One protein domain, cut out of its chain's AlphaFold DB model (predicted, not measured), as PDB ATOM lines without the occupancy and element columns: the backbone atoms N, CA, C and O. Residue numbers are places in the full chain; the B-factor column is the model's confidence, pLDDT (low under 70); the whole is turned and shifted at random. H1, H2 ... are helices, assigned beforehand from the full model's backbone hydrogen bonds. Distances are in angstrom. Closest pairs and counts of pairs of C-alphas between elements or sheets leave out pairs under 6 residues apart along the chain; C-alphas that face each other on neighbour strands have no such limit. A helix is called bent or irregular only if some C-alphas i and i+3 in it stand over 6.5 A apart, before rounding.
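This is residues 9 to 138 and 156 to 216 of the 238 residues of an uncharacterized protein of Suillus luteus UH-Slu-Lm8-n1 (UniProt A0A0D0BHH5). One very long helix, H1, runs along most of a rod; the short helices H6, H7 and H8 gather at its last turns, and H9 packs on it farther back. A second long helix, H4, runs back beside H1 with little contact and folds over into H5, making a helical hairpin whose far part, residues 130 to 138, sticks out. The 191 printed residues hold nine named helices, H1 to H9 in order, and no named strand: the class is all helix. The whole is extended, with a radius of gyration of the C-alphas of 24.8 A and spans of 82 by 38 by 23 A.

Begin with H1, residues 9 to 57, a hub that has a kink of 25 degrees near residue 36. H2, residues 60 to 63, follows by a tight link. H3, residues 66 to 75, is near H1. Look next at H4, residues 83 to 114: it is close to H1 but not clearly touching, the closest C-alphas being those of Asn 40 and Trp 85, 6.5 A apart, at a shallow tilt of 11 degrees, opposite ways. H5, residues 118 to 136, forms a helical hairpin with H4; their closest C-alphas, of Leu 112 and Gly 118, are 5.3 A apart. Past the cut, H6, residues 156 to 166, touches H1, with the C-alphas of Ala 56 and Cys 165 closest at 6.1 A. H7, residues 168 to 176, touches H2, with the C-alphas of Leu 60 and Arg 171 closest at 6.7 A. H8, residues 180 to 197, touches H1 with residues 180 to 188 alone; the closest C-alphas, of Ala 56 and Gly 180, are 4.6 A apart. H8 also touches H6 at a steep tilt of 42 degrees, opposite ways, with the C-alphas of Met 158 and Tyr 187 closest at 5.2 A. H9, residues 201 to 215, touches H1 at a shallow tilt of 32 degrees, opposite ways; the closest C-alphas, of Thr 41 and Glu 203, are 6.5 A apart. Every O i to N i+4 pair is within hydrogen-bond range in H3, H5, H6 and H9, against 43 of 45 in H1, 27 of 28 in H4, 3 of 5 in H7 and 12 of 14 in H8; H2 is too short for one.

Find C-alpha 9 at (-59.484, 44.107, -11.714); from there H1 runs 70.8 A to C-alpha 57 at (-43.616, 35.703, 56.797). H4 is 47.0 A long, H5 27.5 A, H8 23.6 A and H9 20.7 A, ending at C-alpha 215, (-32.389, 29.172, 15.290). H7 and H8 are irregular: C-alphas 169 and 172 are 7.1 A apart, and C-alphas 193 and 196 are 9.1 A apart.

The two farthest C-alphas, of Gln 116 and Gly 177, are 82.4 A apart. Residues 139 to 155 are not printed, and the gap from C-alpha 138 to C-alpha 156 is 35.2 A. Of the links that are printed whole, none is long. The mean pLDDT of the printed part is 76.2; look for values under 70 at residues 73 to 87 and 104 to 138, among others.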
ATOM      1  N   THR A   9     -60.043  43.140 -12.664       75.50
ATOM      2  CA  THR A   9     -59.484  44.107 -11.714       75.50
ATOM      3  C   THR A   9     -60.023  43.890 -10.300       75.50
ATOM      4  O   THR A   9     -59.255  43.881  -9.337       75.50
ATOM      5  N   ILE A  10     -61.322  43.608 -10.185       72.38
ATOM      6  CA  ILE A  10     -62.002  43.329  -8.915       72.38
ATOM      7  C   ILE A  10     -61.473  42.023  -8.315       72.38
ATOM      8  O   ILE A  10     -61.138  41.965  -7.129       72.38
ATOM      9  N   LEU A  11     -61.309  40.992  -9.150       72.06
ATOM     10  CA  LEU A  11     -60.802  39.692  -8.713       72.06
ATOM     11  C   LEU A  11     -59.367  39.792  -8.163       72.06
ATOM     12  O   LEU A  11     -59.055  39.211  -7.122       72.06
ATOM     13  N   LEU A  12     -58.504  40.564  -8.832       78.06
ATOM     14  CA  LEU A  12     -57.129  40.796  -8.385       78.06
ATOM     15  C   LEU A  12     -57.072  41.607  -7.091       78.06
ATOM     16  O   LEU A  12     -56.293  41.263  -6.202       78.06
ATOM     17  N   HIS A  13     -57.902  42.640  -6.947       74.00
ATOM     18  CA  HIS A  13     -57.942  43.439  -5.724       74.00
ATOM     19  C   HIS A  13     -58.323  42.583  -4.509       74.00
ATOM     20  O   HIS A  13     -57.642  42.617  -3.484       74.00
ATOM     21  N   VAL A  14     -59.355  41.743  -4.641       71.81
ATOM     22  CA  VAL A  14     -59.765  40.815  -3.575       71.81
ATOM     23  C   VAL A  14     -58.643  39.825  -3.246       71.81
ATOM     24  O   VAL A  14     -58.324  39.630  -2.072       71.81
ATOM     25  N   ALA A  15     -57.985  39.250  -4.257       70.56
ATOM     26  CA  ALA A  15     -56.874  38.324  -4.044       70.56
ATOM     27  C   ALA A  15     -55.693  38.979  -3.298       70.56
ATOM     28  O   ALA A  15     -55.139  38.379  -2.374       70.56
ATOM     29  N   VAL A  16     -55.334  40.219  -3.646       71.56
ATOM     30  CA  VAL A  16     -54.250  40.972  -2.989       71.56
ATOM     31  C   VAL A  16     -54.605  41.315  -1.541       71.56
ATOM     32  O   VAL A  16     -53.761  41.162  -0.656       71.56
ATOM     33  N   VAL A  17     -55.851  41.713  -1.266       71.31
ATOM     34  CA  VAL A  17     -56.325  41.982   0.103       71.31
ATOM     35  C   VAL A  17     -56.270  40.713   0.961       71.31
ATOM     36  O   VAL A  17     -55.775  40.746   2.084       71.31
ATOM     37  N   HIS A  18     -56.686  39.564   0.425       71.38
ATOM     38  CA  HIS A  18     -56.585  38.288   1.141       71.38
ATOM     39  C   HIS A  18     -55.140  37.877   1.418       71.38
ATOM     40  O   HIS A  18     -54.833  37.385   2.507       71.38
ATOM     41  N   LEU A  19     -54.246  38.063   0.444       70.31
ATOM     42  CA  LEU A  19     -52.834  37.729   0.599       70.31
ATOM     43  C   LEU A  19     -52.184  38.606   1.675       70.31
ATOM     44  O   LEU A  19     -51.518  38.095   2.572       70.31
ATOM     45  N   THR A  20     -52.413  39.917   1.612       66.81
ATOM     46  CA  THR A  20     -51.859  40.881   2.573       66.81
ATOM     47  C   THR A  20     -52.415  40.667   3.980       66.81
ATOM     48  O   THR A  20     -51.641  40.698   4.937       66.81
ATOM     49  N   CYS A  21     -53.703  40.341   4.117       74.25
ATOM     50  CA  CYS A  21     -54.308  40.000   5.404       74.25
ATOM     51  C   CYS A  21     -53.683  38.731   6.014       74.25
ATOM     52  O   CYS A  21     -53.173  38.781   7.129       74.25
ATOM     53  N   ASN A  22     -53.588  37.632   5.254       70.50
ATOM     54  CA  ASN A  22     -52.971  36.383   5.731       70.50
ATOM     55  C   ASN A  22     -51.496  36.557   6.131       70.50
ATOM     56  O   ASN A  22     -51.022  35.946   7.091       70.50
ATOM     57  N   ILE A  23     -50.742  37.361   5.376       71.00
ATOM     58  CA  ILE A  23     -49.346  37.675   5.708       71.00
ATOM     59  C   ILE A  23     -49.285  38.452   7.026       71.00
ATOM     60  O   ILE A  23     -48.453  38.144   7.879       71.00
ATOM     61  N   THR A  24     -50.181  39.423   7.201       70.94
ATOM     62  CA  THR A  24     -50.262  40.256   8.404       70.94
ATOM     63  C   THR A  24     -50.636  39.421   9.626       70.94
ATOM     64  O   THR A  24     -49.933  39.493  10.629       70.94
ATOM     65  N   GLU A  25     -51.643  38.549   9.532       75.12
ATOM     66  CA  GLU A  25     -52.027  37.619  10.607       75.12
ATOM     67  C   GLU A  25     -50.851  36.734  11.036       75.12
ATOM     68  O   GLU A  25     -50.502  36.682  12.214       75.12
ATOM     69  N   ARG A  26     -50.149  36.113  10.078       73.31
ATOM     70  CA  ARG A  26     -48.970  35.288  10.388       73.31
ATOM     71  C   ARG A  26     -47.842  36.080  11.031       73.31
ATOM     72  O   ARG A  26     -47.118  35.540  11.869       73.31
ATOM     73  N   LEU A  27     -47.656  37.332  10.621       73.69
ATOM     74  CA  LEU A  27     -46.651  38.207  11.209       73.69
ATOM     75  C   LEU A  27     -47.028  38.567  12.651       73.69
ATOM     76  O   LEU A  27     -46.185  38.458  13.538       73.69
ATOM     77  N   LEU A  28     -48.289  38.923  12.897       77.12
ATOM     78  CA  LEU A  28     -48.816  39.229  14.226       77.12
ATOM     79  C   LEU A  28     -48.733  38.033  15.169       77.12
ATOM     80  O   LEU A  28     -48.245  38.193  16.284       77.12
ATOM     81  N   ASP A  29     -49.104  36.832  14.729       73.31
ATOM     82  CA  ASP A  29     -48.967  35.612  15.535       73.31
ATOM     83  C   ASP A  29     -47.508  35.331  15.906       73.31
ATOM     84  O   ASP A  29     -47.186  34.883  17.016       73.31
ATOM     85  N   ARG A  30     -46.589  35.633  14.986       71.75
ATOM     86  CA  ARG A  30     -45.157  35.483  15.231       71.75
ATOM     87  C   ARG A  30     -44.643  36.503  16.236       71.75
ATOM     88  O   ARG A  30     -43.924  36.135  17.158       71.75
ATOM     89  N   VAL A  31     -45.027  37.765  16.084       72.69
ATOM     90  CA  VAL A  31     -44.676  38.823  17.037       72.69
ATOM     91  C   VAL A  31     -45.263  38.502  18.406       72.69
ATOM     92  O   VAL A  31     -44.541  38.545  19.398       72.69
ATOM     93  N   ARG A  32     -46.529  38.078  18.462       77.88
ATOM     94  CA  ARG A  32     -47.204  37.657  19.690       77.88
ATOM     95  C   ARG A  32     -46.418  36.556  20.383       77.88
ATOM     96  O   ARG A  32     -46.030  36.733  21.526       77.88
ATOM     97  N   THR A  33     -46.099  35.459  19.699       69.88
ATOM     98  CA  THR A  33     -45.336  34.357  20.314       69.88
ATOM     99  C   THR A  33     -43.944  34.770  20.796       69.88
ATOM    100  O   THR A  33     -43.487  34.258  21.816       69.88
ATOM    101  N   ILE A  34     -43.281  35.709  20.118       73.25
ATOM    102  CA  ILE A  34     -41.969  36.223  20.535       73.25
ATOM    103  C   ILE A  34     -42.078  37.128  21.766       73.25
ATOM    104  O   ILE A  34     -41.216  37.058  22.637       73.25
ATOM    105  N   VAL A  35     -43.115  37.961  21.853       78.88
ATOM    106  CA  VAL A  35     -43.298  38.945  22.935       78.88
ATOM    107  C   VAL A  35     -43.922  38.315  24.182       78.88
ATOM    108  O   VAL A  35     -43.530  38.638  25.299       78.88
ATOM    109  N   THR A  36     -44.847  37.375  24.001       77.31
ATOM    110  CA  THR A  36     -45.553  36.659  25.071       77.31
ATOM    111  C   THR A  36     -44.602  36.016  26.071       77.31
ATOM    112  O   THR A  36     -44.766  36.160  27.277       77.31
ATOM    113  N   ILE A  37     -43.595  35.301  25.570       75.81
ATOM    114  CA  ILE A  37     -42.711  34.489  26.406       75.81
ATOM    115  C   ILE A  37     -41.890  35.350  27.380       75.81
ATOM    116  O   ILE A  37     -42.008  35.117  28.581       75.81
ATOM    117  N   PRO A  38     -41.109  36.360  26.939       80.12
ATOM    118  CA  PRO A  38     -40.324  37.181  27.858       80.12
ATOM    119  C   PRO A  38     -41.201  37.984  28.820       80.12
ATOM    120  O   PRO A  38     -40.827  38.145  29.980       80.12
ATOM    121  N   VAL A  39     -42.375  38.451  28.376       83.94
ATOM    122  CA  VAL A  39     -43.314  39.178  29.241       83.94
ATOM    123  C   VAL A  39     -43.850  38.266  30.343       83.94
ATOM    124  O   VAL A  39     -43.788  38.637  31.512       83.94
ATOM    125  N   ASN A  40     -44.305  37.056  30.004       80.81
ATOM    126  CA  ASN A  40     -44.773  36.088  30.998       80.81
ATOM    127  C   ASN A  40     -43.652  35.700  31.977       80.81
ATOM    128  O   ASN A  40     -43.877  35.664  33.183       80.81
ATOM    129  N   THR A  41     -42.423  35.490  31.491       80.38
ATOM    130  CA  THR A  41     -41.270  35.194  32.357       80.38
ATOM    131  C   THR A  41     -40.954  36.348  33.310       80.38
ATOM    132  O   THR A  41     -40.702  36.108  34.489       80.38
ATOM    133  N   PHE A  42     -40.989  37.594  32.831       83.69
ATOM    134  CA  PHE A  42     -40.739  38.771  33.663       83.69
ATOM    135  C   PHE A  42     -41.801  38.930  34.756       83.69
ATOM    136  O   PHE A  42     -41.462  39.103  35.925       83.69
ATOM    137  N   ILE A  43     -43.077  38.806  34.379       84.31
ATOM    138  CA  ILE A  43     -44.208  38.860  35.307       84.31
ATOM    139  C   ILE A  43     -44.066  37.758  36.362       84.31
ATOM    140  O   ILE A  43     -44.082  38.050  37.555       84.31
ATOM    141  N   ASN A  44     -43.842  36.507  35.952       83.38
ATOM    142  CA  ASN A  44     -43.686  35.394  36.890       83.38
ATOM    143  C   ASN A  44     -42.509  35.585  37.843       83.38
ATOM    144  O   ASN A  44     -42.640  35.267  39.023       83.38
ATOM    145  N   LYS A  45     -41.374  36.099  37.356       84.81
ATOM    146  CA  LYS A  45     -40.203  36.374  38.193       84.81
ATOM    147  C   LYS A  45     -40.546  37.386  39.285       84.81
ATOM    148  O   LYS A  45     -40.321  37.102  40.457       84.81
ATOM    149  N   PHE A  46     -41.160  38.504  38.900       86.50
ATOM    150  CA  PHE A  46     -41.573  39.558  39.825       86.50
ATOM    151  C   PHE A  46     -42.569  39.048  40.878       86.50
ATOM    152  O   PHE A  46     -42.367  39.236  42.074       86.50
ATOM    153  N   TYR A  47     -43.615  38.333  40.453       85.56
ATOM    154  CA  TYR A  47     -44.605  37.791  41.386       85.56
ATOM    155  C   TYR A  47     -44.045  36.678  42.270       85.56
ATOM    156  O   TYR A  47     -44.438  36.593  43.426       85.56
ATOM    157  N   THR A  48     -43.132  35.841  41.771       86.19
ATOM    158  CA  THR A  48     -42.530  34.767  42.578       86.19
ATOM    159  C   THR A  48     -41.690  35.329  43.718       86.19
ATOM    160  O   THR A  48     -41.767  34.811  44.825       86.19
ATOM    161  N   GLU A  49     -40.919  36.386  43.464       89.75
ATOM    162  CA  GLU A  49     -40.136  37.082  44.491       89.75
ATOM    163  C   GLU A  49     -41.040  37.646  45.595       89.75
ATOM    164  O   GLU A  49     -40.821  37.367  46.775       89.75
ATOM    165  N   HIS A  50     -42.104  38.355  45.217       89.44
ATOM    166  CA  HIS A  50     -43.062  38.886  46.185       89.44
ATOM    167  C   HIS A  50     -43.800  37.786  46.945       89.44
ATOM    168  O   HIS A  50     -43.937  37.862  48.162       89.44
ATOM    169  N   LEU A  51     -44.247  36.745  46.244       88.31
ATOM    170  CA  LEU A  51     -44.980  35.651  46.864       88.31
ATOM    171  C   LEU A  51     -44.114  34.901  47.874       88.31
ATOM    172  O   LEU A  51     -44.607  34.561  48.941       88.31
ATOM    173  N   LEU A  52     -42.834  34.689  47.561       89.69
ATOM    174  CA  LEU A  52     -41.898  34.040  48.473       89.69
ATOM    175  C   LEU A  52     -41.707  34.861  49.749       89.69
ATOM    176  O   LEU A  52     -41.692  34.292  50.836       89.69
ATOM    177  N   HIS A  53     -41.590  36.185  49.623       90.12
ATOM    178  CA  HIS A  53     -41.447  37.064  50.780       90.12
ATOM    179  C   HIS A  53     -42.670  37.000  51.704       90.12
ATOM    180  O   HIS A  53     -42.528  36.855  52.918       90.12
ATOM    181  N   GLU A  54     -43.874  37.051  51.131       89.38
ATOM    182  CA  GLU A  54     -45.118  36.932  51.898       89.38
ATOM    183  C   GLU A  54     -45.279  35.529  52.495       89.38
ATOM    184  O   GLU A  54     -45.640  35.376  53.662       89.38
ATOM    185  N   GLU A  55     -44.955  34.484  51.732       86.56
ATOM    186  CA  GLU A  55     -45.036  33.101  52.189       86.56
ATOM    187  C   GLU A  55     -44.075  32.847  53.356       86.56
ATOM    188  O   GLU A  55     -44.467  32.206  54.333       86.56
ATOM    189  N   ALA A  56     -42.862  33.394  53.298       88.88
ATOM    190  CA  ALA A  56     -41.855  33.270  54.346       88.88
ATOM    191  C   ALA A  56     -42.263  33.946  55.667       88.88
ATOM    192  O   ALA A  56     -41.822  33.510  56.729       88.88
ATOM    193  N   ARG A  57     -43.111  34.980  55.615       86.12
ATOM    194  CA  ARG A  57     -43.616  35.703  56.797       86.12
ATOM    195  C   ARG A  57     -44.947  35.180  57.321       86.12
ATOM    196  O   ARG A  57     -45.352  35.546  58.419       86.12
ATOM    197  N   LEU A  58     -45.652  34.376  56.532       87.38
ATOM    198  CA  LEU A  58     -46.991  33.930  56.876       87.38
ATOM    199  C   LEU A  58     -46.958  32.991  58.095       87.38
ATOM    200  O   LEU A  58     -46.199  32.020  58.128       87.38
ATOM    201  N   ASP A  59     -47.831  33.242  59.068       85.38
ATOM    202  CA  ASP A  59     -47.942  32.419  60.271       85.38
ATOM    203  C   ASP A  59     -48.347  30.967  59.952       85.38
ATOM    204  O   ASP A  59     -49.087  30.681  59.004       85.38
ATOM    205  N   LEU A  60     -47.886  30.026  60.783       83.50
ATOM    206  CA  LEU A  60     -48.189  28.596  60.655       83.50
ATOM    207  C   LEU A  60     -49.699  28.269  60.551       83.50
ATOM    208  O   LEU A  60     -50.056  27.545  59.619       83.50
ATOM    209  N   PRO A  61     -50.595  28.770  61.432       83.56
ATOM    210  CA  PRO A  61     -52.018  28.420  61.369       83.56
ATOM    211  C   PRO A  61     -52.699  28.880  60.075       83.56
ATOM    212  O   PRO A  61     -53.570  28.181  59.568       83.56
ATOM    213  N   THR A  62     -52.286  30.016  59.509       82.94
ATOM    214  CA  THR A  62     -52.847  30.528  58.249       82.94
ATOM    215  C   THR A  62     -52.395  29.690  57.054       82.94
ATOM    216  O   THR A  62     -53.121  29.537  56.078       82.94
ATOM    217  N   TYR A  63     -51.207  29.099  57.126       80.88
ATOM    218  CA  TYR A  63     -50.686  28.261  56.053       80.88
ATOM    219  C   TYR A  63     -51.293  26.862  55.988       80.88
ATOM    220  O   TYR A  63     -51.395  26.273  54.910       80.88
ATOM    221  N   GLU A  64     -51.674  26.301  57.136       84.75
ATOM    222  CA  GLU A  64     -52.307  24.981  57.188       84.75
ATOM    223  C   GLU A  64     -53.723  24.985  56.583       84.75
ATOM    224  O   GLU A  64     -54.250  23.917  56.255       84.75
ATOM    225  N   ASP A  65     -54.309  26.164  56.348       87.75
ATOM    226  CA  ASP A  65     -55.586  26.298  55.658       87.75
ATOM    227  C   ASP A  65     -55.478  25.867  54.182       87.75
ATOM    228  O   ASP A  65     -54.784  26.453  53.340       87.75
ATOM    229  N   SER A  66     -56.219  24.809  53.851       82.94
ATOM    230  CA  SER A  66     -56.235  24.228  52.515       82.94
ATOM    231  C   SER A  66     -56.805  25.166  51.453       82.94
ATOM    232  O   SER A  66     -56.443  25.031  50.282       82.94
ATOM    233  N   ASP A  67     -57.677  26.102  51.828       84.38
ATOM    234  CA  ASP A  67     -58.313  27.006  50.874       84.38
ATOM    235  C   ASP A  67     -57.372  28.142  50.480       84.38
ATOM    236  O   ASP A  67     -57.277  28.473  49.295       84.38
ATOM    237  N   ILE A  68     -56.568  28.632  51.425       79.88
ATOM    238  CA  ILE A  68     -55.482  29.581  51.152       79.88
ATOM    239  C   ILE A  68     -54.437  28.909  50.261       79.88
ATOM    240  O   ILE A  68     -54.090  29.436  49.205       79.88
ATOM    241  N   ARG A  69     -54.010  27.686  50.590       76.56
ATOM    242  CA  ARG A  69     -53.029  26.956  49.772       76.56
ATOM    243  C   ARG A  69     -53.511  26.711  48.341       76.56
ATOM    244  O   ARG A  69     -52.725  26.831  47.403       76.56
ATOM    245  N   LYS A  70     -54.801  26.408  48.145       78.44
ATOM    246  CA  LYS A  70     -55.389  26.289  46.799       78.44
ATOM    247  C   LYS A  70     -55.314  27.610  46.037       78.44
ATOM    248  O   LYS A  70     -54.950  27.586  44.865       78.44
ATOM    249  N   GLN A  71     -55.611  28.737  46.679       79.75
ATOM    250  CA  GLN A  71     -55.523  30.060  46.052       79.75
ATOM    251  C   GLN A  71     -54.080  30.432  45.691       79.75
ATOM    252  O   GLN A  71     -53.824  30.877  44.577       79.75
ATOM    253  N   PHE A  72     -53.115  30.171  46.572       73.12
ATOM    254  CA  PHE A  72     -51.696  30.356  46.254       73.12
ATOM    255  C   PHE A  72     -51.265  29.474  45.070       73.12
ATOM    256  O   PHE A  72     -50.636  29.957  44.130       73.12
ATOM    257  N   SER A  73     -51.673  28.200  45.062       68.12
ATOM    258  CA  SER A  73     -51.351  27.265  43.976       68.12
ATOM    259  C   SER A  73     -52.038  27.591  42.647       68.12
ATOM    260  O   SER A  73     -51.516  27.254  41.587       68.12
ATOM    261  N   SER A  74     -53.206  28.244  42.674       68.44
ATOM    262  CA  SER A  74     -53.878  28.669  41.450       68.44
ATOM    263  C   SER A  74     -53.165  29.881  40.852       68.44
ATOM    264  O   SER A  74     -52.885  29.884  39.651       68.44
ATOM    265  N   VAL A  75     -52.784  30.858  41.684       66.56
ATOM    266  CA  VAL A  75     -51.996  32.033  41.273       66.56
ATOM    267  C   VAL A  75     -50.639  31.613  40.706       66.56
ATOM    268  O   VAL A  75     -50.238  32.097  39.644       66.56
ATOM    269  N   LEU A  76     -49.966  30.673  41.369       62.38
ATOM    270  CA  LEU A  76     -48.681  30.124  40.959       62.38
ATOM    271  C   LEU A  76     -48.882  28.776  40.255       62.38
ATOM    272  O   LEU A  76     -48.551  27.715  40.779       62.38
ATOM    273  N   SER A  77     -49.461  28.807  39.053       57.06
ATOM    274  CA  SER A  77     -49.703  27.573  38.300       57.06
ATOM    275  C   SER A  77     -48.388  26.799  38.075       57.06
ATOM    276  O   SER A  77     -47.420  27.370  37.560       57.06
ATOM    277  N   PRO A  78     -48.336  25.486  38.374       54.16
ATOM    278  CA  PRO A  78     -47.130  24.666  38.207       54.16
ATOM    279  C   PRO A  78     -46.676  24.534  36.741       54.16
ATOM    280  O   PRO A  78     -45.560  24.093  36.469       54.16
ATOM    281  N   SER A  79     -47.523  24.940  35.792       52.53
ATOM    282  CA  SER A  79     -47.222  25.043  34.362       52.53
ATOM    283  C   SER A  79     -46.432  26.298  33.964       52.53
ATOM    284  O   SER A  79     -46.071  26.411  32.794       52.53
ATOM    285  N   GLY A  80     -46.160  27.238  34.878       52.56
ATOM    286  CA  GLY A  80     -45.417  28.469  34.566       52.56
ATOM    287  C   GLY A  80     -46.227  29.518  33.788       52.56
ATOM    288  O   GLY A  80     -45.671  30.426  33.173       52.56
ATOM    289  N   SER A  81     -47.555  29.408  33.781       53.62
ATOM    290  CA  SER A  81     -48.464  30.389  33.177       53.62
ATOM    291  C   SER A  81     -49.214  31.135  34.276       53.62
ATOM    292  O   SER A  81     -50.039  30.535  34.962       53.62
ATOM    293  N   CYS A  82     -48.951  32.432  34.452       58.75
ATOM    294  CA  CYS A  82     -49.718  33.254  35.389       58.75
ATOM    295  C   CYS A  82     -51.205  33.262  34.986       58.75
ATOM    296  O   CYS A  82     -51.513  33.377  33.798       58.75
ATOM    297  N   ILE A  83     -52.137  33.212  35.945       61.59
ATOM    298  CA  ILE A  83     -53.578  33.391  35.664       61.59
ATOM    299  C   ILE A  83     -53.826  34.698  34.900       61.59
ATOM    300  O   ILE A  83     -54.617  34.724  33.959       61.59
ATOM    301  N   ALA A  84     -53.107  35.770  35.252       61.78
ATOM    302  CA  ALA A  84     -53.200  37.044  34.544       61.78
ATOM    303  C   ALA A  84     -52.773  36.912  33.075       61.78
ATOM    304  O   ALA A  84     -53.405  37.485  32.190       61.78
ATOM    305  N   TRP A  85     -51.742  36.110  32.803       64.06
ATOM    306  CA  TRP A  85     -51.298  35.832  31.443       64.06
ATOM    307  C   TRP A  85     -52.331  35.011  30.663       64.06
ATOM    308  O   TRP A  85     -52.632  35.349  29.522       64.06
ATOM    309  N   MET A  86     -52.934  33.992  31.287       63.84
ATOM    310  CA  MET A  86     -54.019  33.216  30.673       63.84
ATOM    311  C   MET A  86     -55.219  34.101  30.327       63.84
ATOM    312  O   MET A  86     -55.753  33.992  29.228       63.84
ATOM    313  N   ALA A  87     -55.590  35.032  31.211       67.44
ATOM    314  CA  ALA A  87     -56.656  35.989  30.939       67.44
ATOM    315  C   ALA A  87     -56.302  36.911  29.761       67.44
ATOM    316  O   ALA A  87     -57.119  37.111  28.866       67.44
ATOM    317  N   ILE A  88     -55.076  37.444  29.710       70.94
ATOM    318  CA  ILE A  88     -54.615  38.256  28.572       70.94
ATOM    319  C   ILE A  88     -54.637  37.434  27.281       70.94
ATOM    320  O   ILE A  88     -55.064  37.935  26.241       70.94
ATOM    321  N   GLU A  89     -54.196  36.178  27.322       71.50
ATOM    322  CA  GLU A  89     -54.188  35.279  26.171       71.50
ATOM    323  C   GLU A  89     -55.605  34.979  25.669       71.50
ATOM    324  O   GLU A  89     -55.856  35.024  24.462       71.50
ATOM    325  N   GLU A  90     -56.539  34.762  26.592       70.06
ATOM    326  CA  GLU A  90     -57.955  34.555  26.310       70.06
ATOM    327  C   GLU A  90     -58.573  35.809  25.683       70.06
ATOM    328  O   GLU A  90     -59.120  35.731  24.582       70.06
ATOM    329  N   TRP A  91     -58.387  36.981  26.296       69.88
ATOM    330  CA  TRP A  91     -58.878  38.263  25.781       69.88
ATOM    331  C   TRP A  91     -58.311  38.600  24.408       69.88
ATOM    332  O   TRP A  91     -59.046  39.016  23.514       69.88
ATOM    333  N   THR A  92     -57.011  38.394  24.208       74.06
ATOM    334  CA  THR A  92     -56.379  38.625  22.907       74.06
ATOM    335  C   THR A  92     -56.858  37.617  21.868       74.06
ATOM    336  O   THR A  92     -57.091  38.004  20.725       74.06
ATOM    337  N   SER A  93     -57.092  36.352  22.235       71.38
ATOM    338  CA  SER A  93     -57.689  35.365  21.322       71.38
ATOM    339  C   SER A  93     -59.123  35.731  20.924       71.38
ATOM    340  O   SER A  93     -59.486  35.636  19.749       71.38
ATOM    341  N   LEU A  94     -59.914  36.226  21.878       69.06
ATOM    342  CA  LEU A  94     -61.293  36.647  21.679       69.06
ATOM    343  C   LEU A  94     -61.355  37.896  20.796       69.06
ATOM    344  O   LEU A  94     -62.089  37.912  19.810       69.06
ATOM    345  N   ALA A  95     -60.522  38.899  21.078       65.06
ATOM    346  CA  ALA A  95     -60.414  40.105  20.261       65.06
ATOM    347  C   ALA A  95     -59.992  39.779  18.822       65.06
ATOM    348  O   ALA A  95     -60.614  40.257  17.875       65.06
ATOM    349  N   THR A  96     -58.990  38.909  18.651       73.12
ATOM    350  CA  THR A  96     -58.541  38.467  17.321       73.12
ATOM    351  C   THR A  96     -59.669  37.753  16.579       73.12
ATOM    352  O   THR A  96     -59.921  38.052  15.417       73.12
ATOM    353  N   SER A  97     -60.422  36.888  17.267       69.38
ATOM    354  CA  SER A  97     -61.562  36.177  16.677       69.38
ATOM    355  C   SER A  97     -62.665  37.131  16.210       69.38
ATOM    356  O   SER A  97     -63.177  36.975  15.104       69.38
ATOM    357  N   ILE A  98     -63.007  38.144  17.014       64.69
ATOM    358  CA  ILE A  98     -64.005  39.163  16.647       64.69
ATOM    359  C   ILE A  98     -63.553  39.929  15.405       64.69
ATOM    360  O   ILE A  98     -64.332  40.097  14.467       64.69
ATOM    361  N   ILE A  99     -62.292  40.362  15.381       70.31
ATOM    362  CA  ILE A  99     -61.721  41.090  14.248       70.31
ATOM    363  C   ILE A  99     -61.779  40.224  12.985       70.31
ATOM    364  O   ILE A  99     -62.293  40.685  11.965       70.31
ATOM    365  N   SER A 100     -61.353  38.959  13.051       70.19
ATOM    366  CA  SER A 100     -61.424  38.040  11.908       70.19
ATOM    367  C   SER A 100     -62.860  37.847  11.409       70.19
ATOM    368  O   SER A 100     -63.079  37.848  10.200       70.19
ATOM    369  N   VAL A 101     -63.855  37.749  12.299       69.69
ATOM    370  CA  VAL A 101     -65.275  37.655  11.908       69.69
ATOM    371  C   VAL A 101     -65.738  38.922  11.188       69.69
ATOM    372  O   VAL A 101     -66.390  38.825  10.150       69.69
ATOM    373  N   ILE A 102     -65.374  40.110  11.679       66.19
ATOM    374  CA  ILE A 102     -65.732  41.385  11.039       66.19
ATOM    375  C   ILE A 102     -65.110  41.479   9.642       66.19
ATOM    376  O   ILE A 102     -65.802  41.831   8.687       66.19
ATOM    377  N   PHE A 103     -63.834  41.116   9.494       70.81
ATOM    378  CA  PHE A 103     -63.171  41.103   8.189       70.81
ATOM    379  C   PHE A 103     -63.816  40.098   7.228       70.81
ATOM    380  O   PHE A 103     -64.088  40.447   6.079       70.81
ATOM    381  N   GLN A 104     -64.135  38.886   7.695       66.38
ATOM    382  CA  GLN A 104     -64.829  37.874   6.892       66.38
ATOM    383  C   GLN A 104     -66.218  38.352   6.445       66.38
ATOM    384  O   GLN A 104     -66.568  38.202   5.274       66.38
ATOM    385  N   LEU A 105     -66.986  38.985   7.338       63.84
ATOM    386  CA  LEU A 105     -68.297  39.559   7.023       63.84
ATOM    387  C   LEU A 105     -68.199  40.740   6.051       63.84
ATOM    388  O   LEU A 105     -69.030  40.861   5.154       63.84
ATOM    389  N   SER A 106     -67.182  41.590   6.189       65.50
ATOM    390  CA  SER A 106     -66.986  42.752   5.316       65.50
ATOM    391  C   SER A 106     -66.602  42.339   3.894       65.50
ATOM    392  O   SER A 106     -67.125  42.894   2.923       65.50
ATOM    393  N   VAL A 107     -65.729  41.336   3.750       67.69
ATOM    394  CA  VAL A 107     -65.410  40.742   2.442       67.69
ATOM    395  C   VAL A 107     -66.658  40.098   1.845       67.69
ATOM    396  O   VAL A 107     -66.981  40.353   0.687       67.69
ATOM    397  N   LEU A 108     -67.398  39.324   2.644       64.38
ATOM    398  CA  LEU A 108     -68.619  38.663   2.198       64.38
ATOM    399  C   LEU A 108     -69.657  39.664   1.689       64.38
ATOM    400  O   LEU A 108     -70.218  39.471   0.616       64.38
ATOM    401  N   PHE A 109     -69.873  40.753   2.426       63.09
ATOM    402  CA  PHE A 109     -70.806  41.808   2.046       63.09
ATOM    403  C   PHE A 109     -70.405  42.489   0.732       63.09
ATOM    404  O   PHE A 109     -71.258  42.777  -0.106       63.09
ATOM    405  N   THR A 110     -69.103  42.698   0.524       67.81
ATOM    406  CA  THR A 110     -68.573  43.309  -0.702       67.81
ATOM    407  C   THR A 110     -68.764  42.389  -1.912       67.81
ATOM    408  O   THR A 110     -69.182  42.853  -2.967       67.81
ATOM    409  N   VAL A 111     -68.537  41.081  -1.752       63.03
ATOM    410  CA  VAL A 111     -68.711  40.084  -2.824       63.03
ATOM    411  C   VAL A 111     -70.191  39.843  -3.149       63.03
ATOM    412  O   VAL A 111     -70.552  39.756  -4.322       63.03
ATOM    413  N   LEU A 112     -71.066  39.773  -2.137       63.88
ATOM    414  CA  LEU A 112     -72.508  39.560  -2.339       63.88
ATOM    415  C   LEU A 112     -73.186  40.736  -3.043       63.88
ATOM    416  O   LEU A 112     -74.170  40.548  -3.754       63.88
ATOM    417  N   ARG A 113     -72.682  41.953  -2.820       65.44
ATOM    418  CA  ARG A 113     -73.218  43.154  -3.456       65.44
ATOM    419  C   ARG A 113     -72.940  43.187  -4.963       65.44
ATOM    420  O   ARG A 113     -73.678  43.863  -5.673       65.44
ATOM    421  N   ASP A 114     -71.925  42.464  -5.434       63.78
ATOM    422  CA  ASP A 114     -71.392  42.633  -6.788       63.78
ATOM    423  C   ASP A 114     -71.727  41.474  -7.751       63.78
ATOM    424  O   ASP A 114     -71.741  41.692  -8.962       63.78
ATOM    425  N   GLN A 115     -72.078  40.263  -7.274       58.16
ATOM    426  CA  GLN A 115     -72.477  39.145  -8.154       58.16
ATOM    427  C   GLN A 115     -73.533  38.167  -7.603       58.16
ATOM    428  O   GLN A 115     -73.554  37.812  -6.428       58.16
ATOM    429  N   GLN A 116     -74.356  37.642  -8.524       60.97
ATOM    430  CA  GLN A 116     -75.447  36.683  -8.281       60.97
ATOM    431  C   GLN A 116     -74.958  35.255  -7.932       60.97
ATOM    432  O   GLN A 116     -75.685  34.515  -7.275       60.97
ATOM    433  N   ASP A 117     -73.711  34.898  -8.279       60.84
ATOM    434  CA  ASP A 117     -73.075  33.600  -7.959       60.84
ATOM    435  C   ASP A 117     -72.237  33.621  -6.656       60.84
ATOM    436  O   ASP A 117     -71.546  32.655  -6.318       60.84
ATOM    437  N   GLY A 118     -72.302  34.710  -5.876       62.09
ATOM    438  CA  GLY A 118     -71.468  34.937  -4.685       62.09
ATOM    439  C   GLY A 118     -71.619  33.906  -3.554       62.09
ATOM    440  O   GLY A 118     -70.741  33.786  -2.699       62.09
ATOM    441  N   PHE A 119     -72.688  33.108  -3.558       63.44
ATOM    442  CA  PHE A 119     -72.973  32.135  -2.500       63.44
ATOM    443  C   PHE A 119     -72.041  30.909  -2.520       63.44
ATOM    444  O   PHE A 119     -71.674  30.389  -1.468       63.44
ATOM    445  N   LEU A 120     -71.597  30.457  -3.699       61.94
ATOM    446  CA  LEU A 120     -70.694  29.300  -3.802       61.94
ATOM    447  C   LEU A 120     -69.274  29.635  -3.330       61.94
ATOM    448  O   LEU A 120     -68.651  28.845  -2.619       61.94
ATOM    449  N   LEU A 121     -68.790  30.835  -3.660       60.97
ATOM    450  CA  LEU A 121     -67.504  31.336  -3.173       60.97
ATOM    451  C   LEU A 121     -67.514  31.551  -1.652       60.97
ATOM    452  O   LEU A 121     -66.512  31.273  -0.993       60.97
ATOM    453  N   MET A 122     -68.657  31.953  -1.082       61.78
ATOM    454  CA  MET A 122     -68.841  32.058   0.368       61.78
ATOM    455  C   MET A 122     -68.637  30.710   1.067       61.78
ATOM    456  O   MET A 122     -67.891  30.630   2.042       61.78
ATOM    457  N   ILE A 123     -69.275  29.644   0.571       68.31
ATOM    458  CA  ILE A 123     -69.166  28.307   1.174       68.31
ATOM    459  C   ILE A 123     -67.727  27.794   1.080       68.31
ATOM    460  O   ILE A 123     -67.205  27.243   2.051       68.31
ATOM    461  N   LEU A 124     -67.062  28.015  -0.057       68.00
ATOM    462  CA  LEU A 124     -65.684  27.576  -0.250       68.00
ATOM    463  C   LEU A 124     -64.725  28.292   0.718       68.00
ATOM    464  O   LEU A 124     -63.938  27.632   1.397       68.00
ATOM    465  N   GLY A 125     -64.847  29.617   0.857       67.38
ATOM    466  CA  GLY A 125     -64.038  30.409   1.789       67.38
ATOM    467  C   GLY A 125     -64.290  30.050   3.257       67.38
ATOM    468  O   GLY A 125     -63.344  29.837   4.016       67.38
ATOM    469  N   ALA A 126     -65.559  29.894   3.648       64.88
ATOM    470  CA  ALA A 126     -65.926  29.487   5.003       64.88
ATOM    471  C   ALA A 126     -65.394  28.085   5.341       64.88
ATOM    472  O   ALA A 126     -64.881  27.864   6.438       64.88
ATOM    473  N   SER A 127     -65.445  27.150   4.387       66.75
ATOM    474  CA  SER A 127     -64.941  25.789   4.591       66.75
ATOM    475  C   SER A 127     -63.435  25.759   4.864       66.75
ATOM    476  O   SER A 127     -62.986  25.026   5.745       66.75
ATOM    477  N   GLN A 128     -62.658  26.607   4.183       66.31
ATOM    478  CA  GLN A 128     -61.210  26.677   4.357       66.31
ATOM    479  C   GLN A 128     -60.828  27.274   5.718       66.31
ATOM    480  O   GLN A 128     -59.950  26.730   6.392       66.31
ATOM    481  N   SER A 129     -61.520  28.329   6.158       61.03
ATOM    482  CA  SER A 129     -61.324  28.918   7.489       61.03
ATOM    483  C   SER A 129     -61.689  27.939   8.608       61.03
ATOM    484  O   SER A 129     -60.933  27.788   9.569       61.03
ATOM    485  N   ILE A 130     -62.798  27.204   8.465       63.59
ATOM    486  CA  ILE A 130     -63.208  26.175   9.434       63.59
ATOM    487  C   ILE A 130     -62.177  25.039   9.478       63.59
ATOM    488  O   ILE A 130     -61.796  24.589  10.560       63.59
ATOM    489  N   PHE A 131     -61.668  24.603   8.324       65.88
ATOM    490  CA  PHE A 131     -60.682  23.525   8.256       65.88
ATOM    491  C   PHE A 131     -59.325  23.931   8.849       65.88
ATOM    492  O   PHE A 131     -58.694  23.143   9.558       65.88
ATOM    493  N   GLN A 132     -58.884  25.174   8.629       62.97
ATOM    494  CA  GLN A 132     -57.684  25.707   9.277       62.97
ATOM    495  C   GLN A 132     -57.859  25.837  10.791       62.97
ATOM    496  O   GLN A 132     -56.954  25.453  11.532       62.97
ATOM    497  N   TRP A 133     -59.026  26.282  11.264       55.88
ATOM    498  CA  TRP A 133     -59.317  26.349  12.697       55.88
ATOM    499  C   TRP A 133     -59.263  24.970  13.367       55.88
ATOM    500  O   TRP A 133     -58.678  24.827  14.441       55.88
ATOM    501  N   PHE A 134     -59.793  23.934  12.708       57.28
ATOM    502  CA  PHE A 134     -59.697  22.554  13.191       57.28
ATOM    503  C   PHE A 134     -58.266  22.000  13.153       57.28
ATOM    504  O   PHE A 134     -57.874  21.254  14.049       57.28
ATOM    505  N   SER A 135     -57.461  22.379  12.157       54.78
ATOM    506  CA  SER A 135     -56.072  21.916  12.027       54.78
ATOM    507  C   SER A 135     -55.127  22.569  13.044       54.78
ATOM    508  O   SER A 135     -54.275  21.888  13.620       54.78
ATOM    509  N   SER A 136     -55.316  23.858  13.349       53.34
ATOM    510  CA  SER A 136     -54.532  24.584  14.362       53.34
ATOM    511  C   SER A 136     -54.811  24.117  15.797       53.34
ATOM    512  O   SER A 136     -54.013  24.381  16.691       53.34
ATOM    513  N   ARG A 137     -55.901  23.366  16.019       47.53
ATOM    514  CA  ARG A 137     -56.210  22.687  17.290       47.53
ATOM    515  C   ARG A 137     -55.558  21.312  17.437       47.53
ATOM    516  O   ARG A 137     -55.891  20.600  18.386       47.53
ATOM    517  N   LYS A 138     -54.650  20.895  16.544       40.69
ATOM    518  CA  LYS A 138     -53.837  19.702  16.814       40.69
ATOM    519  C   LYS A 138     -52.996  19.970  18.053       40.69
ATOM    520  O   LYS A 138     -51.984  20.665  18.000       40.69
ATOM    521  N   LEU A 156     -30.024  25.564  41.623       92.75
ATOM    522  CA  LEU A 156     -30.396  24.551  42.617       92.75
ATOM    523  C   LEU A 156     -30.655  25.189  43.983       92.75
ATOM    524  O   LEU A 156     -31.640  24.840  44.630       92.75
ATOM    525  N   ARG A 157     -29.810  26.134  44.405       94.38
ATOM    526  CA  ARG A 157     -29.958  26.870  45.665       94.38
ATOM    527  C   ARG A 157     -31.245  27.683  45.675       94.38
ATOM    528  O   ARG A 157     -32.053  27.517  46.582       94.38
ATOM    529  N   MET A 158     -31.484  28.477  44.635       93.19
ATOM    530  CA  MET A 158     -32.712  29.250  44.451       93.19
ATOM    531  C   MET A 158     -33.953  28.347  44.530       93.19
ATOM    532  O   MET A 158     -34.916  28.657  45.235       93.19
ATOM    533  N   ARG A 159     -33.943  27.200  43.837       90.81
ATOM    534  CA  ARG A 159     -35.076  26.266  43.833       90.81
ATOM    535  C   ARG A 159     -35.242  25.545  45.166       90.81
ATOM    536  O   ARG A 159     -36.374  25.331  45.589       90.81
ATOM    537  N   GLY A 160     -34.139  25.196  45.818       92.31
ATOM    538  CA  GLY A 160     -34.125  24.594  47.146       92.31
ATOM    539  C   GLY A 160     -34.729  25.525  48.192       92.31
ATOM    540  O   GLY A 160     -35.599  25.094  48.938       92.31
ATOM    541  N   LEU A 161     -34.344  26.805  48.185       94.00
ATOM    542  CA  LEU A 161     -34.893  27.833  49.076       94.00
ATOM    543  C   LEU A 161     -36.393  28.037  48.847       94.00
ATOM    544  O   LEU A 161     -37.163  28.044  49.802       94.00
ATOM    545  N   LYS A 162     -36.829  28.113  47.585       91.75
ATOM    546  CA  LYS A 162     -38.258  28.179  47.257       91.75
ATOM    547  C   LYS A 162     -39.019  26.950  47.771       91.75
ATOM    548  O   LYS A 162     -40.047  27.090  48.421       91.75
ATOM    549  N   ASN A 163     -38.493  25.749  47.529       90.62
ATOM    550  CA  ASN A 163     -39.114  24.504  47.982       90.62
ATOM    551  C   ASN A 163     -39.139  24.384  49.518       90.62
ATOM    552  O   ASN A 163     -40.052  23.785  50.072       90.62
ATOM    553  N   LEU A 164     -38.159  24.965  50.216       91.50
ATOM    554  CA  LEU A 164     -38.143  25.031  51.677       91.50
ATOM    555  C   LEU A 164     -39.348  25.823  52.216       91.50
ATOM    556  O   LEU A 164     -39.948  25.406  53.204       91.50
ATOM    557  N   CYS A 165     -39.724  26.922  51.551       88.94
ATOM    558  CA  CYS A 165     -40.899  27.726  51.901       88.94
ATOM    559  C   CYS A 165     -42.226  27.036  51.541       88.94
ATOM    560  O   CYS A 165     -43.178  27.121  52.318       88.94
ATOM    561  N   GLU A 166     -42.266  26.317  50.410       86.00
ATOM    562  CA  GLU A 166     -43.456  25.606  49.910       86.00
ATOM    563  C   GLU A 166     -43.789  24.323  50.705       86.00
ATOM    564  O   GLU A 166     -44.910  23.812  50.645       86.00
ATOM    565  N   VAL A 167     -42.829  23.744  51.437       87.56
ATOM    566  CA  VAL A 167     -43.044  22.505  52.196       87.56
ATOM    567  C   VAL A 167     -43.459  22.820  53.634       87.56
ATOM    568  O   VAL A 167     -42.656  23.225  54.471       87.56
ATOM    569  N   ALA A 168     -44.716  22.499  53.964       85.31
ATOM    570  CA  ALA A 168     -45.301  22.698  55.297       85.31
ATOM    571  C   ALA A 168     -44.478  22.102  56.457       85.31
ATOM    572  O   ALA A 168     -44.519  22.621  57.571       85.31
ATOM    573  N   LEU A 169     -43.727  21.020  56.205       88.38
ATOM    574  CA  LEU A 169     -42.949  20.311  57.228       88.38
ATOM    575  C   LEU A 169     -41.888  21.204  57.893       88.38
ATOM    576  O   LEU A 169     -41.701  21.103  59.102       88.38
ATOM    577  N   HIS A 170     -41.239  22.096  57.138       87.50
ATOM    578  CA  HIS A 170     -40.145  22.945  57.636       87.50
ATOM    579  C   HIS A 170     -40.616  24.311  58.144       87.50
ATOM    580  O   HIS A 170     -39.846  25.073  58.724       87.50
ATOM    581  N   ARG A 171     -41.904  24.626  57.981       86.69
ATOM    582  CA  ARG A 171     -42.453  25.941  58.323       86.69
ATOM    583  C   ARG A 171     -42.390  26.248  59.818       86.69
ATOM    584  O   ARG A 171     -42.173  27.392  60.193       86.69
ATOM    585  N   LYS A 172     -42.524  25.232  60.678       90.19
ATOM    586  CA  LYS A 172     -42.378  25.396  62.136       90.19
ATOM    587  C   LYS A 172     -40.987  25.902  62.514       90.19
ATOM    588  O   LYS A 172     -40.874  26.783  63.354       90.19
ATOM    589  N   GLU A 173     -39.954  25.360  61.876       90.81
ATOM    590  CA  GLU A 173     -38.558  25.749  62.099       90.81
ATOM    591  C   GLU A 173     -38.274  27.134  61.514       90.81
ATOM    592  O   GLU A 173     -37.605  27.946  62.145       90.81
ATOM    593  N   LEU A 174     -38.849  27.425  60.344       91.62
ATOM    594  CA  LEU A 174     -38.714  28.708  59.660       91.62
ATOM    595  C   LEU A 174     -39.308  29.864  60.479       91.62
ATOM    596  O   LEU A 174     -38.655  30.892  60.636       91.62
ATOM    597  N   VAL A 175     -40.500  29.659  61.053       90.12
ATOM    598  CA  VAL A 175     -41.172  30.634  61.929       90.12
ATOM    599  C   VAL A 175     -40.473  30.735  63.287       90.12
ATOM    600  O   VAL A 175     -40.256  31.834  63.781       90.12
ATOM    601  N   ALA A 176     -40.084  29.609  63.895       91.94
ATOM    602  CA  ALA A 176     -39.408  29.624  65.195       91.94
ATOM    603  C   ALA A 176     -38.013  30.269  65.143       91.94
ATOM    604  O   ALA A 176     -37.572  30.846  66.134       91.94
ATOM    605  N   GLY A 177     -37.319  30.147  64.009       91.06
ATOM    606  CA  GLY A 177     -35.988  30.710  63.790       91.06
ATOM    607  C   GLY A 177     -35.971  32.110  63.177       91.06
ATOM    608  O   GLY A 177     -34.878  32.604  62.918       91.06
ATOM    609  N   ASP A 178     -37.135  32.714  62.908       92.69
ATOM    610  CA  ASP A 178     -37.270  33.998  62.197       92.69
ATOM    611  C   ASP A 178     -36.440  34.053  60.895       92.69
ATOM    612  O   ASP A 178     -35.786  35.036  60.551       92.69
ATOM    613  N   LEU A 179     -36.417  32.934  60.161       93.81
ATOM    614  CA  LEU A 179     -35.541  32.751  58.996       93.81
ATOM    615  C   LEU A 179     -36.114  33.358  57.709       93.81
ATOM    616  O   LEU A 179     -35.480  33.271  56.656       93.81
ATOM    617  N   GLY A 180     -37.314  33.942  57.759       92.56
ATOM    618  CA  GLY A 180     -38.037  34.374  56.565       92.56
ATOM    619  C   GLY A 180     -37.312  35.466  55.775       92.56
ATOM    620  O   GLY A 180     -37.213  35.380  54.547       92.56
ATOM    621  N   GLU A 181     -36.741  36.455  56.467       93.69
ATOM    622  CA  GLU A 181     -35.971  37.531  55.831       93.69
ATOM    623  C   GLU A 181     -34.672  36.996  55.215       93.69
ATOM    624  O   GLU A 181     -34.408  37.237  54.038       93.69
ATOM    625  N   TYR A 182     -33.935  36.164  55.959       95.31
ATOM    626  CA  TYR A 182     -32.704  35.530  55.480       95.31
ATOM    627  C   TYR A 182     -32.938  34.674  54.227       95.31
ATOM    628  O   TYR A 182     -32.192  34.768  53.254       95.31
ATOM    629  N   ILE A 183     -33.987  33.848  54.218       94.88
ATOM    630  CA  ILE A 183     -34.316  33.001  53.064       94.88
ATOM    631  C   ILE A 183     -34.697  33.854  51.857       94.88
ATOM    632  O   ILE A 183     -34.265  33.549  50.744       94.88
ATOM    633  N   THR A 184     -35.462  34.928  52.072       94.81
ATOM    634  CA  THR A 184     -35.816  35.862  50.998       94.81
ATOM    635  C   THR A 184     -34.555  36.495  50.414       94.81
ATOM    636  O   THR A 184     -34.349  36.436  49.206       94.81
ATOM    637  N   GLU A 185     -33.668  37.042  51.247       96.12
ATOM    638  CA  GLU A 185     -32.428  37.678  50.795       96.12
ATOM    639  C   GLU A 185     -31.539  36.704  50.009       96.12
ATOM    640  O   GLU A 185     -31.106  37.006  48.896       96.12
ATOM    641  N   GLN A 186     -31.348  35.493  50.535       96.19
ATOM    642  CA  GLN A 186     -30.558  34.444  49.891       96.19
ATOM    643  C   GLN A 186     -31.169  33.955  48.575       96.19
ATOM    644  O   GLN A 186     -30.449  33.633  47.621       96.19
ATOM    645  N   TYR A 187     -32.498  33.918  48.492       95.00
ATOM    646  CA  TYR A 187     -33.198  33.619  47.252       95.00
ATOM    647  C   TYR A 187     -32.951  34.711  46.209       95.00
ATOM    648  O   TYR A 187     -32.624  34.390  45.066       95.00
ATOM    649  N   LEU A 188     -33.043  35.988  46.592       94.38
ATOM    650  CA  LEU A 188     -32.800  37.118  45.693       94.38
ATOM    651  C   LEU A 188     -31.360  37.174  45.205       94.38
ATOM    652  O   LEU A 188     -31.126  37.437  44.025       94.38
ATOM    653  N   GLU A 189     -30.398  36.897  46.078       95.94
ATOM    654  CA  GLU A 189     -28.988  36.798  45.714       95.94
ATOM    655  C   GLU A 189     -28.770  35.700  44.659       95.94
ATOM    656  O   GLU A 189     -28.228  35.966  43.581       95.94
ATOM    657  N   SER A 190     -29.310  34.503  44.905       94.12
ATOM    658  CA  SER A 190     -29.226  33.367  43.975       94.12
ATOM    659  C   SER A 190     -29.945  33.657  42.645       94.12
ATOM    660  O   SER A 190     -29.439  33.343  41.564       94.12
ATOM    661  N   ALA A 191     -31.111  34.310  42.692       91.94
ATOM    662  CA  ALA A 191     -31.895  34.688  41.515       91.94
ATOM    663  C   ALA A 191     -31.215  35.787  40.681       91.94
ATOM    664  O   ALA A 191     -31.314  35.789  39.451       91.94
ATOM    665  N   ARG A 192     -30.499  36.719  41.321       92.75
ATOM    666  CA  ARG A 192     -29.672  37.724  40.636       92.75
ATOM    667  C   ARG A 192     -28.452  37.078  39.987       92.75
ATOM    668  O   ARG A 192     -28.172  37.390  38.834       92.75
ATOM    669  N   SER A 193     -27.796  36.150  40.684       92.81
ATOM    670  CA  SER A 193     -26.643  35.395  40.172       92.81
ATOM    671  C   SER A 193     -27.006  34.532  38.956       92.81
ATOM    672  O   SER A 193     -26.296  34.522  37.953       92.81
ATOM    673  N   THR A 194     -28.178  33.892  38.990       90.56
ATOM    674  CA  THR A 194     -28.708  33.080  37.877       90.56
ATOM    675  C   THR A 194     -29.144  33.941  36.672       90.56
ATOM    676  O   THR A 194     -29.234  33.464  35.540       90.56
ATOM    677  N   GLY A 195     -29.403  35.237  36.872       87.38
ATOM    678  CA  GLY A 195     -29.689  36.188  35.797       87.38
ATOM    679  C   GLY A 195     -31.042  35.967  35.108       87.38
ATOM    680  O   GLY A 195     -32.103  36.007  35.746       87.38
ATOM    681  N   ASN A 196     -31.014  35.798  33.781       81.00
ATOM    682  CA  ASN A 196     -32.217  35.598  32.959       81.00
ATOM    683  C   ASN A 196     -32.813  34.188  33.087       81.00
ATOM    684  O   ASN A 196     -33.979  34.002  32.743       81.00
ATOM    685  N   ASP A 197     -32.052  33.236  33.628       82.81
ATOM    686  CA  ASP A 197     -32.493  31.850  33.806       82.81
ATOM    687  C   ASP A 197     -33.153  31.614  35.176       82.81
ATOM    688  O   ASP A 197     -33.519  30.495  35.529       82.81
ATOM    689  N   ALA A 198     -33.343  32.684  35.956       84.25
ATOM    690  CA  ALA A 198     -34.049  32.675  37.232       84.25
ATOM    691  C   ALA A 198     -35.575  32.572  37.036       84.25
ATOM    692  O   ALA A 198     -36.337  33.440  37.464       84.25
ATOM    693  N   CYS A 199     -36.030  31.539  36.333       82.25
ATOM    694  CA  CYS A 199     -37.440  31.232  36.132       82.25
ATOM    695  C   CYS A 199     -37.716  29.744  36.379       82.25
ATOM    696  O   CYS A 199     -36.814  28.965  36.684       82.25
ATOM    697  N   GLY A 200     -38.989  29.350  36.361       81.00
ATOM    698  CA  GLY A 200     -39.348  27.954  36.550       81.00
ATOM    699  C   GLY A 200     -38.929  27.089  35.361       81.00
ATOM    700  O   GLY A 200     -38.650  27.553  34.254       81.00
ATOM    701  N   PHE A 201     -38.895  25.779  35.605       81.19
ATOM    702  CA  PHE A 201     -38.488  24.802  34.600       81.19
ATOM    703  C   PHE A 201     -39.333  24.885  33.319       81.19
ATOM    704  O   PHE A 201     -38.796  24.814  32.215       81.19
ATOM    705  N   MET A 202     -40.652  25.047  33.460       75.88
ATOM    706  CA  MET A 202     -41.550  25.121  32.309       75.88
ATOM    707  C   MET A 202     -41.322  26.394  31.491       75.88
ATOM    708  O   MET A 202     -41.343  26.333  30.261       75.88
ATOM    709  N   GLU A 203     -41.030  27.527  32.135       77.56
ATOM    710  CA  GLU A 203     -40.668  28.760  31.434       77.56
ATOM    711  C   GLU A 203     -39.326  28.634  30.707       77.56
ATOM    712  O   GLU A 203     -39.237  28.996  29.532       77.56
ATOM    713  N   LEU A 204     -38.306  28.053  31.353       80.75
ATOM    714  CA  LEU A 204     -37.017  27.755  30.718       80.75
ATOM    715  C   LEU A 204     -37.190  26.842  29.502       80.75
ATOM    716  O   LEU A 204     -36.611  27.079  28.440       80.75
ATOM    717  N   TYR A 205     -38.024  25.812  29.629       77.88
ATOM    718  CA  TYR A 205     -38.336  24.901  28.538       77.88
ATOM    719  C   TYR A 205     -39.060  25.613  27.384       77.88
ATOM    720  O   TYR A 205     -38.706  25.418  26.214       77.88
ATOM    721  N   ALA A 206     -40.028  26.479  27.687       76.00
ATOM    722  CA  ALA A 206     -40.734  27.279  26.689       76.00
ATOM    723  C   ALA A 206     -39.783  28.244  25.956       76.00
ATOM    724  O   ALA A 206     -39.791  28.294  24.721       76.00
ATOM    725  N   LEU A 207     -38.911  28.940  26.692       77.12
ATOM    726  CA  LEU A 207     -37.849  29.791  26.146       77.12
ATOM    727  C   LEU A 207     -36.901  28.998  25.245       77.12
ATOM    728  O   LEU A 207     -36.597  29.426  24.129       77.12
ATOM    729  N   HIS A 208     -36.477  27.812  25.683       78.25
ATOM    730  CA  HIS A 208     -35.621  26.930  24.897       78.25
ATOM    731  C   HIS A 208     -36.299  26.501  23.588       78.25
ATOM    732  O   HIS A 208     -35.699  26.585  22.512       78.25
ATOM    733  N   CYS A 209     -37.571  26.104  23.646       75.75
ATOM    734  CA  CYS A 209     -38.352  25.739  22.466       75.75
ATOM    735  C   CYS A 209     -38.516  26.913  21.494       75.75
ATOM    736  O   CYS A 209     -38.363  26.738  20.280       75.75
ATOM    737  N   ALA A 210     -38.788  28.114  22.004       72.94
ATOM    738  CA  ALA A 210     -38.907  29.320  21.192       72.94
ATOM    739  C   ALA A 210     -37.579  29.694  20.525       72.94
ATOM    740  O   ALA A 210     -37.538  29.937  19.316       72.94
ATOM    741  N   LYS A 211     -36.472  29.634  21.273       78.50
ATOM    742  CA  LYS A 211     -35.120  29.866  20.752       78.50
ATOM    743  C   LYS A 211     -34.748  28.854  19.668       78.50
ATOM    744  O   LYS A 211     -34.219  29.252  18.635       78.50
ATOM    745  N   LYS A 212     -35.080  27.570  19.845       77.44
ATOM    746  CA  LYS A 212     -34.842  26.524  18.834       77.44
ATOM    747  C   LYS A 212     -35.620  26.776  17.538       77.44
ATOM    748  O   LYS A 212     -35.099  26.541  16.448       77.44
ATOM    749  N   ARG A 213     -36.853  27.289  17.629       68.50
ATOM    750  CA  ARG A 213     -37.646  27.686  16.449       68.50
ATOM    751  C   ARG A 213     -37.043  28.884  15.719       68.50
ATOM    752  O   ARG A 213     -37.120  28.934  14.495       68.50
ATOM    753  N   LEU A 214     -36.455  29.830  16.449       67.38
ATOM    754  CA  LEU A 214     -35.748  30.971  15.864       67.38
ATOM    755  C   LEU A 214     -34.420  30.545  15.231       67.38
ATOM    756  O   LEU A 214     -34.124  30.970  14.122       67.38
ATOM    757  N   SER A 215     -33.659  29.642  15.857       68.44
ATOM    758  CA  SER A 215     -32.389  29.172  15.290       68.44
ATOM    759  C   SER A 215     -32.555  28.328  14.026       68.44
ATOM    760  O   SER A 215     -31.633  28.257  13.228       68.44
ATOM    761  N   HIS A 216     -33.713  27.690  13.828       61.59
ATOM    762  CA  HIS A 216     -34.032  26.991  12.576       61.59
ATOM    763  C   HIS A 216     -34.248  27.931  11.378       61.59
ATOM    764  O   HIS A 216     -34.216  27.466  10.243       61.59
TER     765      HIS A 216